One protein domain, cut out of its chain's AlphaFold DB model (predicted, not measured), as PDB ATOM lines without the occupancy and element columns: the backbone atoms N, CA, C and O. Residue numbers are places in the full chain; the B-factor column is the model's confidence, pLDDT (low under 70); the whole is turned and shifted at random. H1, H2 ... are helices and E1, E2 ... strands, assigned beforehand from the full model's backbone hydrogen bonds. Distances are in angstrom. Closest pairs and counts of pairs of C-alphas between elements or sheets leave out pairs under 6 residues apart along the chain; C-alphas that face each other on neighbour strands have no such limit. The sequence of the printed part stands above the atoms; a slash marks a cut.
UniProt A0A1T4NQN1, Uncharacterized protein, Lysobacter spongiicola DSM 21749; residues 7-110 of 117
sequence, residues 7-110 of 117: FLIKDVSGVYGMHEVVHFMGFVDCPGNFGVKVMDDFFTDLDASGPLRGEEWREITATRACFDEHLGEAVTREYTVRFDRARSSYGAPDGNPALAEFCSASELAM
ATOM      1  N   PHE A   7      35.087  44.914 -26.173       76.88
ATOM      2  CA  PHE A   7      35.026  46.252 -25.586       76.88
ATOM      3  C   PHE A   7      36.421  46.735 -25.198       76.88
ATOM      4  O   PHE A   7      37.175  46.022 -24.540       76.88
ATOM      5  N   LEU A   8      36.739  47.982 -25.543       79.31
ATOM      6  CA  LEU A   8      37.900  48.697 -25.025       79.31
ATOM      7  C   LEU A   8      37.401  49.889 -24.211       79.31
ATOM      8  O   LEU A   8      36.699  50.757 -24.730       79.31
ATOM      9  N   ILE A   9      37.746  49.910 -22.931       80.44
ATOM     10  CA  ILE A   9      37.418  50.993 -22.013       80.44
ATOM     11  C   ILE A   9      38.639  51.898 -21.911       80.44
ATOM     12  O   ILE A   9      39.727  51.444 -21.560       80.44
ATOM     13  N   LYS A  10      38.426  53.176 -22.225       82.06
ATOM     14  CA  LYS A  10      39.388  54.260 -22.041       82.06
ATOM     15  C   LYS A  10      39.048  54.978 -20.736       82.06
ATOM     16  O   LYS A  10      38.061  55.711 -20.699       82.06
ATOM     17  N   ASP A  11      39.830  54.753 -19.689       79.75
ATOM     18  CA  ASP A  11      39.731  55.482 -18.427       79.75
ATOM     19  C   ASP A  11      40.855  56.523 -18.355       79.75
ATOM     20  O   ASP A  11      42.037  56.215 -18.500       79.75
ATOM     21  N   VAL A  12      40.495  57.795 -18.208       73.75
ATOM     22  CA  VAL A  12      41.472  58.889 -18.193       73.75
ATOM     23  C   VAL A  12      41.885  59.113 -16.745       73.75
ATOM     24  O   VAL A  12      41.253  59.867 -16.009       73.75
ATOM     25  N   SER A  13      42.948  58.424 -16.330       62.91
ATOM     26  CA  SER A  13      43.385  58.357 -14.931       62.91
ATOM     27  C   SER A  13      44.186  59.574 -14.447       62.91
ATOM     28  O   SER A  13      44.563  59.633 -13.277       62.91
ATOM     29  N   GLY A  14      44.424  60.574 -15.298       58.03
ATOM     30  CA  GLY A  14      45.010  61.855 -14.902       58.03
ATOM     31  C   GLY A  14      46.116  62.345 -15.831       58.03
ATOM     32  O   GLY A  14      46.431  61.739 -16.854       58.03
ATOM     33  N   VAL A  15      46.695  63.484 -15.455       56.88
ATOM     34  CA  VAL A  15      47.798  64.128 -16.173       56.88
ATOM     35  C   VAL A  15      49.107  63.763 -15.471       56.88
ATOM     36  O   VAL A  15      49.262  64.058 -14.286       56.88
ATOM     37  N   TYR A  16      50.051  63.141 -16.181       55.72
ATOM     38  CA  TYR A  16      51.434  63.012 -15.713       55.72
ATOM     39  C   TYR A  16      52.287  64.040 -16.465       55.72
ATOM     40  O   TYR A  16      52.572  63.894 -17.654       55.72
ATOM     41  N   GLY A  17      52.637  65.139 -15.793       62.12
ATOM     42  CA  GLY A  17      53.297  66.283 -16.431       62.12
ATOM     43  C   GLY A  17      52.349  67.085 -17.335       62.12
ATOM     44  O   GLY A  17      51.360  67.624 -16.850       62.12
ATOM     45  N   MET A  18      52.671  67.187 -18.631       57.22
ATOM     46  CA  MET A  18      51.853  67.854 -19.669       57.22
ATOM     47  C   MET A  18      51.064  66.865 -20.550       57.22
ATOM     48  O   MET A  18      50.411  67.289 -21.502       57.22
ATOM     49  N   HIS A  19      51.129  65.560 -20.261       63.50
ATOM     50  CA  HIS A  19      50.513  64.516 -21.081       63.50
ATOM     51  C   HIS A  19      49.387  63.801 -20.334       63.50
ATOM     52  O   HIS A  19      49.480  63.528 -19.133       63.50
ATOM     53  N   GLU A  20      48.321  63.482 -21.067       68.38
ATOM     54  CA  GLU A  20      47.248  62.619 -20.584       68.38
ATOM     55  C   GLU A  20      47.762  61.177 -20.531       68.38
ATOM     56  O   GLU A  20      48.195  60.621 -21.543       68.38
ATOM     57  N   VAL A  21      47.732  60.578 -19.339       74.12
ATOM     58  CA  VAL A  21      47.958  59.143 -19.177       74.12
ATOM     59  C   VAL A  21      46.601  58.470 -19.162       74.12
ATOM     60  O   VAL A  21      45.708  58.827 -18.387       74.12
ATOM     61  N   VAL A  22      46.454  57.489 -20.039       83.88
ATOM     62  CA  VAL A  22      45.202  56.796 -20.260       83.88
ATOM     63  C   VAL A  22      45.353  55.356 -19.805       83.88
ATOM     64  O   VAL A  22      46.212  54.612 -20.277       83.88
ATOM     65  N   HIS A  23      44.484  54.955 -18.892       87.06
ATOM     66  CA  HIS A  23      44.325  53.574 -18.486       87.06
ATOM     67  C   HIS A  23      43.384  52.868 -19.465       87.06
ATOM     68  O   HIS A  23      42.226  53.254 -19.638       87.06
ATOM     69  N   PHE A  24      43.886  51.839 -20.135       86.81
ATOM     70  CA  PHE A  24      43.122  51.045 -21.083       86.81
ATOM     71  C   PHE A  24      42.811  49.671 -20.502       86.81
ATOM     72  O   PHE A  24      43.704  48.900 -20.145       86.81
ATOM     73  N   MET A  25      41.521  49.339 -20.469       88.62
ATOM     74  CA  MET A  25      41.045  48.009 -20.103       88.62
ATOM     75  C   MET A  25      40.305  47.376 -21.279       88.62
ATOM     76  O   MET A  25      39.284  47.890 -21.735       88.62
ATOM     77  N   GLY A  26      40.809  46.248 -21.771       88.31
ATOM     78  CA  GLY A  26      40.200  45.496 -22.870       88.31
ATOM     79  C   GLY A  26      39.454  44.272 -22.358       88.31
ATOM     80  O   GLY A  26      39.987  43.518 -21.542       88.31
ATOM     81  N   PHE A  27      38.244  44.051 -22.861       87.69
ATOM     82  CA  PHE A  27      37.381  42.925 -22.522       87.69
ATOM     83  C   PHE A  27      36.887  42.222 -23.781       87.69
ATOM     84  O   PHE A  27      36.533  42.869 -24.763       87.69
ATOM     85  N   VAL A  28      36.811  40.898 -23.716       87.81
ATOM     86  CA  VAL A  28      36.276  40.051 -24.788       87.81
ATOM     87  C   VAL A  28      34.976  39.431 -24.320       87.81
ATOM     88  O   VAL A  28      34.933  38.852 -23.229       87.81
ATOM     89  N   ASP A  29      33.926  39.559 -25.128       85.69
ATOM     90  CA  ASP A  29      32.631  38.949 -24.831       85.69
ATOM     91  C   ASP A  29      32.657  37.449 -25.145       85.69
ATOM     92  O   ASP A  29      33.030  37.029 -26.236       85.69
ATOM     93  N   CYS A  30      32.246  36.629 -24.181       81.75
ATOM     94  CA  CYS A  30      32.256  35.176 -24.291       81.75
ATOM     95  C   CYS A  30      30.827  34.601 -24.355       81.75
ATOM     96  O   CYS A  30      29.868  35.190 -23.837       81.75
ATOM     97  N   PRO A  31      30.644  33.395 -24.931       82.06
ATOM     98  CA  PRO A  31      29.372  32.682 -24.863       82.06
ATOM     99  C   PRO A  31      28.887  32.514 -23.420       82.06
ATOM    100  O   PRO A  31      29.608  31.985 -22.584       82.06
ATOM    101  N   GLY A  32      27.650  32.930 -23.135       82.06
ATOM    102  CA  GLY A  32      27.102  32.937 -21.772       82.06
ATOM    103  C   GLY A  32      26.981  34.326 -21.138       82.06
ATOM    104  O   GLY A  32      26.668  34.400 -19.954       82.06
ATOM    105  N   ASN A  33      27.170  35.401 -21.916       78.75
ATOM    106  CA  ASN A  33      27.019  36.802 -21.492       78.75
ATOM    107  C   ASN A  33      27.965  37.187 -20.345       78.75
ATOM    108  O   ASN A  33      27.573  37.893 -19.415       78.75
ATOM    109  N   PHE A  34      29.203  36.701 -20.395       84.00
ATOM    110  CA  PHE A  34      30.260  37.142 -19.494       84.00
ATOM    111  C   PHE A  34      31.440  37.662 -20.311       84.00
ATOM    112  O   PHE A  34      31.736  37.143 -21.383       84.00
ATOM    113  N   GLY A  35      32.118  38.681 -19.786       84.38
ATOM    114  CA  GLY A  35      33.323  39.241 -20.385       84.38
ATOM    115  C   GLY A  35      34.578  38.779 -19.653       84.38
ATOM    116  O   GLY A  35      34.574  38.653 -18.427       84.38
ATOM    117  N   VAL A  36      35.665  38.561 -20.390       88.25
ATOM    118  CA  VAL A  36      36.996  38.300 -19.823       88.25
ATOM    119  C   VAL A  36      37.879  39.512 -20.076       88.25
ATOM    120  O   VAL A  36      37.989  39.966 -21.213       88.25
ATOM    121  N   LYS A  37      38.513  40.042 -19.023       91.88
ATOM    122  CA  LYS A  37      39.506  41.112 -19.165       91.88
ATOM    123  C   LYS A  37      40.772  40.536 -19.791       91.88
ATOM    124  O   LYS A  37      41.377  39.631 -19.224       91.88
ATOM    125  N   VAL A  38      41.160  41.076 -20.937       92.25
ATOM    126  CA  VAL A  38      42.331  40.650 -21.710       92.25
ATOM    127  C   VAL A  38      43.407  41.728 -21.805       92.25
ATOM    128  O   VAL A  38      44.514  41.421 -22.220       92.25
ATOM    129  N   MET A  39      43.120  42.970 -21.420       91.75
ATOM    130  CA  MET A  39      44.097  44.058 -21.356       91.75
ATOM    131  C   MET A  39      43.826  44.916 -20.124       91.75
ATOM    132  O   MET A  39      42.666  45.144 -19.777       91.75
ATOM    133  N   ASP A  40      44.896  45.356 -19.476       91.25
ATOM    134  CA  ASP A  40      44.886  46.250 -18.322       91.25
ATOM    135  C   ASP A  40      46.253  46.940 -18.260       91.25
ATOM    136  O   ASP A  40      47.212  46.359 -17.752       91.25
ATOM    137  N   ASP A  41      46.377  48.101 -18.904       90.44
ATOM    138  CA  ASP A  41      47.672  48.765 -19.070       90.44
ATOM    139  C   ASP A  41      47.509  50.281 -19.282       90.44
ATOM    140  O   ASP A  41      46.431  50.769 -19.628       90.44
ATOM    141  N   PHE A  42      48.582  51.035 -19.058       89.75
ATOM    142  CA  PHE A  42      48.643  52.479 -19.234       89.75
ATOM    143  C   PHE A  42      49.374  52.831 -20.530       89.75
ATOM    144  O   PHE A  42      50.503  52.395 -20.776       89.75
ATOM    145  N   PHE A  43      48.738  53.672 -21.340       89.75
ATOM    146  CA  PHE A  43      49.287  54.202 -22.583       89.75
ATOM    147  C   PHE A  43      48.915  55.676 -22.746       89.75
ATOM    148  O   PHE A  43      48.023  56.194 -22.079       89.75
ATOM    149  N   THR A  44      49.608  56.368 -23.639       88.81
ATOM    150  CA  THR A  44      49.219  57.705 -24.094       88.81
ATOM    151  C   THR A  44      48.240  57.596 -25.262       88.81
ATOM    152  O   THR A  44      47.213  58.274 -25.266       88.81
ATOM    153  N   ASP A  45      48.510  56.692 -26.208       87.75
ATOM    154  CA  ASP A  45      47.623  56.404 -27.337       87.75
ATOM    155  C   ASP A  45      47.680  54.926 -27.749       87.75
ATOM    156  O   ASP A  45      48.659  54.233 -27.454       87.75
ATOM    157  N   LEU A  46      46.635  54.458 -28.434       88.19
ATOM    158  CA  LEU A  46      46.545  53.114 -29.003       88.19
ATOM    159  C   LEU A  46      45.983  53.164 -30.425       88.19
ATOM    160  O   LEU A  46      44.889  53.679 -30.652       88.19
ATOM    161  N   ASP A  47      46.670  52.502 -31.348       88.12
ATOM    162  CA  ASP A  47      46.173  52.183 -32.675       88.12
ATOM    163  C   ASP A  47      46.073  50.666 -32.862       88.12
ATOM    164  O   ASP A  47      47.019  49.908 -32.672       88.12
ATOM    165  N   ALA A  48      44.894  50.217 -33.275       83.06
ATOM    166  CA  ALA A  48      44.635  48.830 -33.621       83.06
ATOM    167  C   ALA A  48      44.206  48.694 -35.095       83.06
ATOM    168  O   ALA A  48      43.665  47.668 -35.488       83.06
ATOM    169  N   SER A  49      44.409  49.704 -35.944       75.75
ATOM    170  CA  SER A  49      43.897  49.778 -37.322       75.75
ATOM    171  C   SER A  49      44.529  48.786 -38.315       75.75
ATOM    172  O   SER A  49      44.039  48.641 -39.438       75.75
ATOM    173  N   GLY A  50      45.565  48.049 -37.902       68.94
ATOM    174  CA  GLY A  50      46.293  47.103 -38.746       68.94
ATOM    175  C   GLY A  50      45.433  45.987 -39.374       68.94
ATOM    176  O   GLY A  50      44.345  45.651 -38.890       68.94
ATOM    177  N   PRO A  51      45.894  45.368 -40.474       65.88
ATOM    178  CA  PRO A  51      45.164  44.287 -41.128       65.88
ATOM    179  C   PRO A  51      45.111  43.035 -40.240       65.88
ATOM    180  O   PRO A  51      46.146  42.510 -39.831       65.88
ATOM    181  N   LEU A  52      43.908  42.505 -39.994       70.50
ATOM    182  CA  LEU A  52      43.749  41.196 -39.354       70.50
ATOM    183  C   LEU A  52      44.184  40.094 -40.319       70.50
ATOM    184  O   LEU A  52      43.665  39.987 -41.433       70.50
ATOM    185  N   ARG A  53      45.109  39.239 -39.881       64.25
ATOM    186  CA  ARG A  53      45.491  38.030 -40.613       64.25
ATOM    187  C   ARG A  53      44.680  36.848 -40.080       64.25
ATOM    188  O   ARG A  53      45.062  36.187 -39.124       64.25
ATOM    189  N   GLY A  54      43.534  36.576 -40.702       66.81
ATOM    190  CA  GLY A  54      42.707  35.406 -40.379       66.81
ATOM    191  C   GLY A  54      42.047  35.474 -38.994       66.81
ATOM    192  O   GLY A  54      41.417  36.472 -38.655       66.81
ATOM    193  N   GLU A  55      42.151  34.395 -38.214       64.00
ATOM    194  CA  GLU A  55      41.564  34.269 -36.864       64.00
ATOM    195  C   GLU A  55      42.491  34.768 -35.741       64.00
ATOM    196  O   GLU A  55      42.317  34.416 -34.574       64.00
ATOM    197  N   GLU A  56      43.513  35.551 -36.078       76.56
ATOM    198  CA  GLU A  56      44.462  36.066 -35.098       76.56
ATOM    199  C   GLU A  56      43.899  37.251 -34.311       76.56
ATOM    200  O   GLU A  56      43.071  38.028 -34.790       76.56
ATOM    201  N   TRP A  57      44.372  37.373 -33.071       84.44
ATOM    202  CA  TRP A  57      44.150  38.563 -32.264       84.44
ATOM    203  C   TRP A  57      44.853  39.752 -32.910       84.44
ATOM    204  O   TRP A  57      45.935  39.614 -33.483       84.44
ATOM    205  N   ARG A  58      44.224  40.918 -32.805       85.88
ATOM    206  CA  ARG A  58      44.738  42.163 -33.366       85.88
ATOM    207  C   ARG A  58      46.028  42.550 -32.648       85.88
ATOM    208  O   ARG A  58      46.076  42.555 -31.424       85.88
ATOM    209  N   GLU A  59      47.071  42.859 -33.406       88.75
ATOM    210  CA  GLU A  59      48.245  43.533 -32.857       88.75
ATOM    211  C   GLU A  59      47.889  44.999 -32.596       88.75
ATOM    212  O   GLU A  59      47.150  45.604 -33.378       88.75
ATOM    213  N   ILE A  60      48.366  45.539 -31.478       91.00
ATOM    214  CA  ILE A  60      48.081  46.907 -31.055       91.00
ATOM    215  C   ILE A  60      49.391  47.682 -31.065       91.00
ATOM    216  O   ILE A  60      50.348  47.295 -30.397       91.00
ATOM    217  N   THR A  61      49.422  48.779 -31.807       92.75
ATOM    218  CA  THR A  61      50.469  49.786 -31.703       92.75
ATOM    219  C   THR A  61      50.095  50.725 -30.566       92.75
ATOM    220  O   THR A  61      48.984  51.243 -30.518       92.75
ATOM    221  N   ALA A  62      50.994  50.919 -29.617       91.50
ATOM    222  CA  ALA A  62      50.768  51.731 -28.434       91.50
ATOM    223  C   ALA A  62      51.845  52.800 -28.331       91.50
ATOM    224  O   ALA A  62      53.002  52.531 -28.638       91.50
ATOM    225  N   THR A  63      51.509  53.985 -27.835       91.88
ATOM    226  CA  THR A  63      52.520  54.980 -27.468       91.88
ATOM    227  C   THR A  63      52.520  55.229 -25.970       91.88
ATOM    228  O   THR A  63      51.477  55.163 -25.316       91.88
ATOM    229  N   ARG A  64      53.693  55.530 -25.406       91.44
ATOM    230  CA  ARG A  64      53.824  56.069 -24.046       91.44
ATOM    231  C   ARG A  64      54.731  57.288 -24.068       91.44
ATOM    232  O   ARG A  64      55.820  57.241 -24.637       91.44
ATOM    233  N   ALA A  65      54.274  58.367 -23.444       89.56
ATOM    234  CA  ALA A  65      55.062  59.563 -23.194       89.56
ATOM    235  C   ALA A  65      55.564  59.555 -21.746       89.56
ATOM    236  O   ALA A  65      54.768  59.603 -20.807       89.56
ATOM    237  N   CYS A  66      56.885  59.518 -21.575       87.81
ATOM    238  CA  CYS A  66      57.535  59.505 -20.268       87.81
ATOM    239  C   CYS A  66      58.400  60.746 -20.086       87.81
ATOM    240  O   CYS A  66      59.193  61.079 -20.963       87.81
ATOM    241  N   PHE A  67      58.259  61.426 -18.948       85.88
ATOM    242  CA  PHE A  67      59.103  62.575 -18.623       85.88
ATOM    243  C   PHE A  67      60.525  62.114 -18.285       85.88
ATOM    244  O   PHE A  67      60.705  61.306 -17.376       85.88
ATOM    245  N   ASP A  68      61.516  62.630 -19.012       84.81
ATOM    246  CA  ASP A  68      62.935  62.390 -18.766       84.81
ATOM    247  C   ASP A  68      63.535  63.605 -18.046       84.81
ATOM    248  O   ASP A  68      63.679  64.689 -18.616       84.81
ATOM    249  N   GLU A  69      63.892  63.432 -16.772       84.31
ATOM    250  CA  GLU A  69      64.455  64.509 -15.949       84.31
ATOM    251  C   GLU A  69      65.808  65.021 -16.462       84.31
ATOM    252  O   GLU A  69      66.153  66.177 -16.218       84.31
ATOM    253  N   HIS A  70      66.581  64.194 -17.175       84.44
ATOM    254  CA  HIS A  70      67.879  64.601 -17.713       84.44
ATOM    255  C   HIS A  70      67.736  65.544 -18.905       84.44
ATOM    256  O   HIS A  70      68.585  66.416 -19.101       84.44
ATOM    257  N   LEU A  71      66.670  65.375 -19.687       83.31
ATOM    258  CA  LEU A  71      66.360  66.214 -20.843       83.31
ATOM    259  C   LEU A  71      65.445  67.387 -20.471       83.31
ATOM    260  O   LEU A  71      65.445  68.410 -21.150       83.31
ATOM    261  N   GLY A  72      64.689  67.253 -19.378       84.94
ATOM    262  CA  GLY A  72      63.693  68.234 -18.954       84.94
ATOM    263  C   GLY A  72      62.440  68.247 -19.836       84.94
ATOM    264  O   GLY A  72      61.696  69.227 -19.819       84.94
ATOM    265  N   GLU A  73      62.204  67.182 -20.604       85.75
ATOM    266  CA  GLU A  73      61.086  67.053 -21.540       85.75
ATOM    267  C   GLU A  73      60.502  65.634 -21.545       85.75
ATOM    268  O   GLU A  73      61.081  64.692 -20.998       85.75
ATOM    269  N   ALA A  74      59.317  65.477 -22.141       85.62
ATOM    270  CA  ALA A  74      58.701  64.169 -22.323       85.62
ATOM    271  C   ALA A  74      59.191  63.506 -23.611       85.62
ATOM    272  O   ALA A  74      59.164  64.104 -24.684       85.62
ATOM    273  N   VAL A  75      59.579  62.240 -23.500       87.75
ATOM    274  CA  VAL A  75      59.983  61.400 -24.624       87.75
ATOM    275  C   VAL A  75      58.867  60.405 -24.915       87.75
ATOM    276  O   VAL A  75      58.540  59.559 -24.077       87.75
ATOM    277  N   THR A  76      58.300  60.494 -26.117       89.19
ATOM    278  CA  THR A  76      57.302  59.542 -26.614       89.19
ATOM    279  C   THR A  76      57.983  58.374 -27.305       89.19
ATOM    280  O   THR A  76      58.861  58.566 -28.146       89.19
ATOM    281  N   ARG A  77      57.550  57.162 -26.970       90.56
ATOM    282  CA  ARG A  77      57.995  55.920 -27.599       90.56
ATOM    283  C   ARG A  77      56.794  55.134 -28.100       90.56
ATOM    284  O   ARG A  77      55.724  55.188 -27.493       90.56
ATOM    285  N   GLU A  78      56.991  54.433 -29.207       92.75
ATOM    286  CA  GLU A  78      56.013  53.531 -29.807       92.75
ATOM    287  C   GLU A  78      56.383  52.083 -29.483       92.75
ATOM    288  O   GLU A  78      57.559  51.720 -29.472       92.75
ATOM    289  N   TYR A  79      55.368  51.269 -29.226       92.81
ATOM    290  CA  TYR A  79      55.480  49.876 -28.835       92.81
ATOM    291  C   TYR A  79      54.482  49.019 -29.580       92.81
ATOM    292  O   TYR A  79      53.382  49.451 -29.922       92.81
ATOM    293  N   THR A  80      54.826  47.748 -29.718       93.12
ATOM    294  CA  THR A  80      53.902  46.724 -30.179       93.12
ATOM    295  C   THR A  80      53.402  45.880 -29.015       93.12
ATOM    296  O   THR A  80      54.175  45.227 -28.316       93.12
ATOM    297  N   VAL A  81      52.089  45.819 -28.838       93.31
ATOM    298  CA  VAL A  81      51.415  45.022 -27.813       93.31
ATOM    299  C   VAL A  81      50.682  43.867 -28.494       93.31
ATOM    300  O   VAL A  81      49.853  44.051 -29.387       93.31
ATOM    301  N   ARG A  82      51.013  42.636 -28.087       92.19
ATOM    302  CA  ARG A  82      50.514  41.397 -28.707       92.19
ATOM    303  C   ARG A  82      49.733  40.559 -27.712       92.19
ATOM    304  O   ARG A  82      50.088  40.495 -26.536       92.19
ATOM    305  N   PHE A  83      48.711  39.869 -28.205       91.19
ATOM    306  CA  PHE A  83      47.984  38.886 -27.414       91.19
ATOM    307  C   PHE A  83      48.839  37.633 -27.181       91.19
ATOM    308  O   PHE A  83      49.223  36.936 -28.123       91.19
ATOM    309  N   ASP A  84      49.108  37.324 -25.919       90.81
ATOM    310  CA  ASP A  84      49.756  36.095 -25.481       90.81
ATOM    311  C   ASP A  84      48.692  35.014 -25.244       90.81
ATOM    312  O   ASP A  84      47.957  35.023 -24.255       90.81
ATOM    313  N   ARG A  85      48.638  34.033 -26.151       88.56
ATOM    314  CA  ARG A  85      47.698  32.905 -26.057       88.56
ATOM    315  C   ARG A  85      47.929  32.018 -24.834       88.56
ATOM    316  O   ARG A  85      46.985  31.372 -24.397       88.56
ATOM    317  N   ALA A  86      49.147  31.954 -24.295       89.25
ATOM    318  CA  ALA A  86      49.430  31.145 -23.111       89.25
ATOM    319  C   ALA A  86      48.862  31.788 -21.839       89.25
ATOM    320  O   ALA A  86      48.493  31.081 -20.903       89.25
ATOM    321  N   ARG A  87      48.780  33.123 -21.816       89.00
ATOM    322  CA  ARG A  87      48.238  33.909 -20.695       89.00
ATOM    323  C   ARG A  87      46.793  34.351 -20.904       89.00
ATOM    324  O   ARG A  87      46.163  34.803 -19.954       89.00
ATOM    325  N   SER A  88      46.273  34.199 -22.119       90.88
ATOM    326  CA  SER A  88      44.958  34.695 -22.536       90.88
ATOM    327  C   SER A  88      44.792  36.201 -22.300       90.88
ATOM    328  O   SER A  88      43.716  36.662 -21.922       90.88
ATOM    329  N   SER A  89      45.861  36.971 -22.508       93.25
ATOM    330  CA  SER A  89      45.876  38.422 -22.319       93.25
ATOM    331  C   SER A  89      46.873  39.086 -23.262       93.25
ATOM    332  O   SER A  89      47.807  38.448 -23.746       93.25
ATOM    333  N   TYR A  90      46.723  40.384 -23.493       92.56
ATOM    334  CA  TYR A  90      47.782  41.204 -24.062       92.56
ATOM    335  C   TYR A  90      48.981  41.240 -23.110       92.56
ATOM    336  O   TYR A  90      48.828  41.294 -21.887       92.56
ATOM    337  N   GLY A  91      50.169  41.081 -23.689       91.94
ATOM    338  CA  GLY A  91      51.436  41.059 -22.971       91.94
ATOM    339  C   GLY A  91      52.040  42.449 -22.796       91.94
ATOM    340  O   GLY A  91      51.467  43.451 -23.209       91.94
ATOM    341  N   ALA A  92      53.235  42.484 -22.210       92.75
ATOM    342  CA  ALA A  92      54.001  43.715 -22.055       92.75
ATOM    343  C   ALA A  92      54.395  44.328 -23.421       92.75
ATOM    344  O   ALA A  92      54.513  43.581 -24.404       92.75
ATOM    345  N   PRO A  93      54.664  45.647 -23.474       93.25
ATOM    346  CA  PRO A  93      55.201  46.325 -24.653       93.25
ATOM    347  C   PRO A  93      56.398  45.588 -25.263       93.25
ATOM    348  O   PRO A  93      57.306  45.152 -24.552       93.25
ATOM    349  N   ASP A  94      56.363  45.384 -26.578       92.50
ATOM    350  CA  ASP A  94      57.336  44.626 -27.378       92.50
ATOM    351  C   ASP A  94      57.619  43.197 -26.880       92.50
ATOM    352  O   ASP A  94      58.625  42.579 -27.232       92.50
ATOM    353  N   GLY A  95      56.728  42.639 -26.055       92.06
ATOM    354  CA  GLY A  95      56.942  41.359 -25.385       92.06
ATOM    355  C   GLY A  95      58.050  41.393 -24.328       92.06
ATOM    356  O   GLY A  95      58.512  40.332 -23.910       92.06
ATOM    357  N   ASN A  96      58.483  42.578 -23.888       93.06
ATOM    358  CA  ASN A  96      59.548  42.753 -22.910       93.06
ATOM    359  C   ASN A  96      58.968  42.951 -21.495       93.06
ATOM    360  O   ASN A  96      58.423  44.016 -21.202       93.06
ATOM    361  N   PRO A  97      59.126  41.987 -20.564       92.44
ATOM    362  CA  PRO A  97      58.605  42.116 -19.203       92.44
ATOM    363  C   PRO A  97      59.164  43.314 -18.427       92.44
ATOM    364  O   PRO A  97      58.519  43.783 -17.496       92.44
ATOM    365  N   ALA A  98      60.343  43.820 -18.804       92.88
ATOM    366  CA  ALA A  98      60.937  44.999 -18.180       92.88
ATOM    367  C   ALA A  98      60.173  46.300 -18.494       92.88
ATOM    368  O   ALA A  98      60.405  47.298 -17.820       92.88
ATOM    369  N   LEU A  99      59.276  46.280 -19.488       92.00
ATOM    370  CA  LEU A  99      58.409  47.395 -19.886       92.00
ATOM    371  C   LEU A  99      56.970  47.253 -19.357       92.00
ATOM    372  O   LEU A  99      56.089  48.019 -19.746       92.00
ATOM    373  N   ALA A 100      56.708  46.272 -18.486       91.19
ATOM    374  CA  ALA A 100      55.372  46.048 -17.929       91.19
ATOM    375  C   ALA A 100      54.879  47.228 -17.075       91.19
ATOM    376  O   ALA A 100      53.681  47.477 -17.008       91.19
ATOM    377  N   GLU A 101      55.795  47.956 -16.437       90.00
ATOM    378  CA  GLU A 101      55.481  49.166 -15.681       90.00
ATOM    379  C   GLU A 101      55.649  50.410 -16.564       90.00
ATOM    380  O   GLU A 101      56.673  50.580 -17.234       90.00
ATOM    381  N   PHE A 102      54.629  51.272 -16.549       88.94
ATOM    382  CA  PHE A 102      54.591  52.534 -17.283       88.94
ATOM    383  C   PHE A 102      55.688  53.488 -16.803       88.94
ATOM    384  O   PHE A 102      55.771  53.786 -15.612       88.94
ATOM    385  N   CYS A 103      56.517  53.977 -17.727       88.75
ATOM    386  CA  CYS A 103      57.651  54.859 -17.442       88.75
ATOM    387  C   CYS A 103      58.638  54.289 -16.419       88.75
ATOM    388  O   CYS A 103      59.235  55.020 -15.626       88.75
ATOM    389  N   SER A 104      58.838  52.972 -16.464       90.81
ATOM    390  CA  SER A 104      59.864  52.302 -15.669       90.81
ATOM    391  C   SER A 104      61.275  52.810 -15.996       90.81
ATOM    392  O   SER A 104      61.547  53.343 -17.074       90.81
ATOM    393  N   ALA A 105      62.229  52.560 -15.095       89.81
ATOM    394  CA  ALA A 105      63.639  52.872 -15.342       89.81
ATOM    395  C   ALA A 105      64.178  52.199 -16.619       89.81
ATOM    396  O   ALA A 105      65.005  52.775 -17.323       89.81
ATOM    397  N   SER A 106      63.684  50.999 -16.939       91.56
ATOM    398  CA  SER A 106      64.025  50.286 -18.174       91.56
ATOM    399  C   SER A 106      63.555  51.044 -19.411       91.56
ATOM    400  O   SER A 106      64.286  51.116 -20.391       91.56
ATOM    401  N   GLU A 107      62.350  51.614 -19.352       89.88
ATOM    402  CA  GLU A 107      61.748  52.391 -20.433       89.88
ATOM    403  C   GLU A 107      62.490  53.717 -20.653       89.88
ATOM    404  O   GLU A 107      62.839  54.057 -21.785       89.88
ATOM    405  N   LEU A 108      62.813  54.423 -19.567       88.81
ATOM    406  CA  LEU A 108      63.586  55.667 -19.606       88.81
ATOM    407  C   LEU A 108      65.020  55.455 -20.116       88.81
ATOM    408  O   LEU A 108      65.556  56.311 -20.810       88.81
ATOM    409  N   ALA A 109      65.623  54.297 -19.834       89.12
ATOM    410  CA  ALA A 109      66.968  53.954 -20.296       89.12
ATOM    411  C   ALA A 109      67.045  53.575 -21.789       89.12
ATOM    412  O   ALA A 109      68.147  53.399 -22.315       89.12
ATOM    413  N   MET A 110      65.910  53.412 -22.481       86.25
ATOM    414  CA  MET A 110      65.923  53.076 -23.905       86.25
ATOM    415  C   MET A 110      66.382  54.265 -24.757       86.25
ATOM    416  O   MET A 110      66.008  55.406 -24.461       86.25
TER     417      MET A 110
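AT A GLANCE: This is residues 7 to 110 of the 117 residues of an uncharacterized protein of Lysobacter spongiicola DSM 21749 (UniProt A0A1T4NQN1). Two antiparallel sheets of three strands each, E1 E2 E3 and E4 E5 E6, form a small sandwich, only partly face to face, with their strands along the length of a rod. The chain crosses from one sheet to the other at the tight link E3 to E4, and a long stretch, residues 82 to 104, follows E6 and ends in the short helix H1 at the second sheet. The printed part has 104 residues, with E1, E2, E3, E4, E5, E6 and H1 in that order along the chain; the class is mostly strand. It is compact, with a radius of gyration of the C-alphas of 14.7 A, and spans 50 by 24 by 23 A.

IN THESE COORDINATES: Start with E2, residues 19 to 30, the longest strand: find C-alpha 19 at (50.513, 64.516, -21.081) and go 34.7 A to C-alpha 30 at (32.256, 35.176, -24.291). Beside it are E1, residues 7 to 16, 25.4 A long, and E3, residues 34 to 43, 25.7 A long. In the other sheet, look for E4, residues 45 to 47, 7.0 A; E5, residues 60 to 68, 24.7 A; and E6, residues 73 to 81, 24.9 A. H1, residues 105 to 108, is 5.1 A long and ends at C-alpha 108, (63.586, 55.667, -19.606).

HOW THE PARTS SIT: E1 E2 E3 is a meander, each strand the antiparallel neighbour of the one before, and the sheet is only just strongly twisted, its C-alphas up to 4.3 A off the best plane. In the hairpin E1 and E2, look at N 9 and O 25, 2.8 A apart; in the hairpin E2 and E3, at N 24 and O 41, 2.8 A. E4 E5 E6 is a second meander: N 47 and O 61 of E4 and E5 are 2.8 A apart, and N 79 and O 62 of E6 and E5 are 2.7 A. The facing parts of this sandwich, two sheets face to face, are 12.0 A centre to centre, with best planes 17 degrees apart. The closest C-alphas of E3 and E5 are those of Phe 43 and Arg 64, 5.1 A. E1 and E6 are apart. H1, too short for an O i to N i+4 pair, only grazes the sheet E4 E5 E6 with residues 107 to 108.

THE WHOLE: The C-alphas of Gly 32 and His 70 are the two farthest apart, 51.8 A. The printed part has no cut. Its long links are E4 to E5, 12 residues, and E6 to H1, 23 residues; in the latter, residues 83 to 84 pair antiparallel with residues 89 to 90. The model's pLDDT is under 70 at residues 13 to 20, 50 to 51 and 53 to 55.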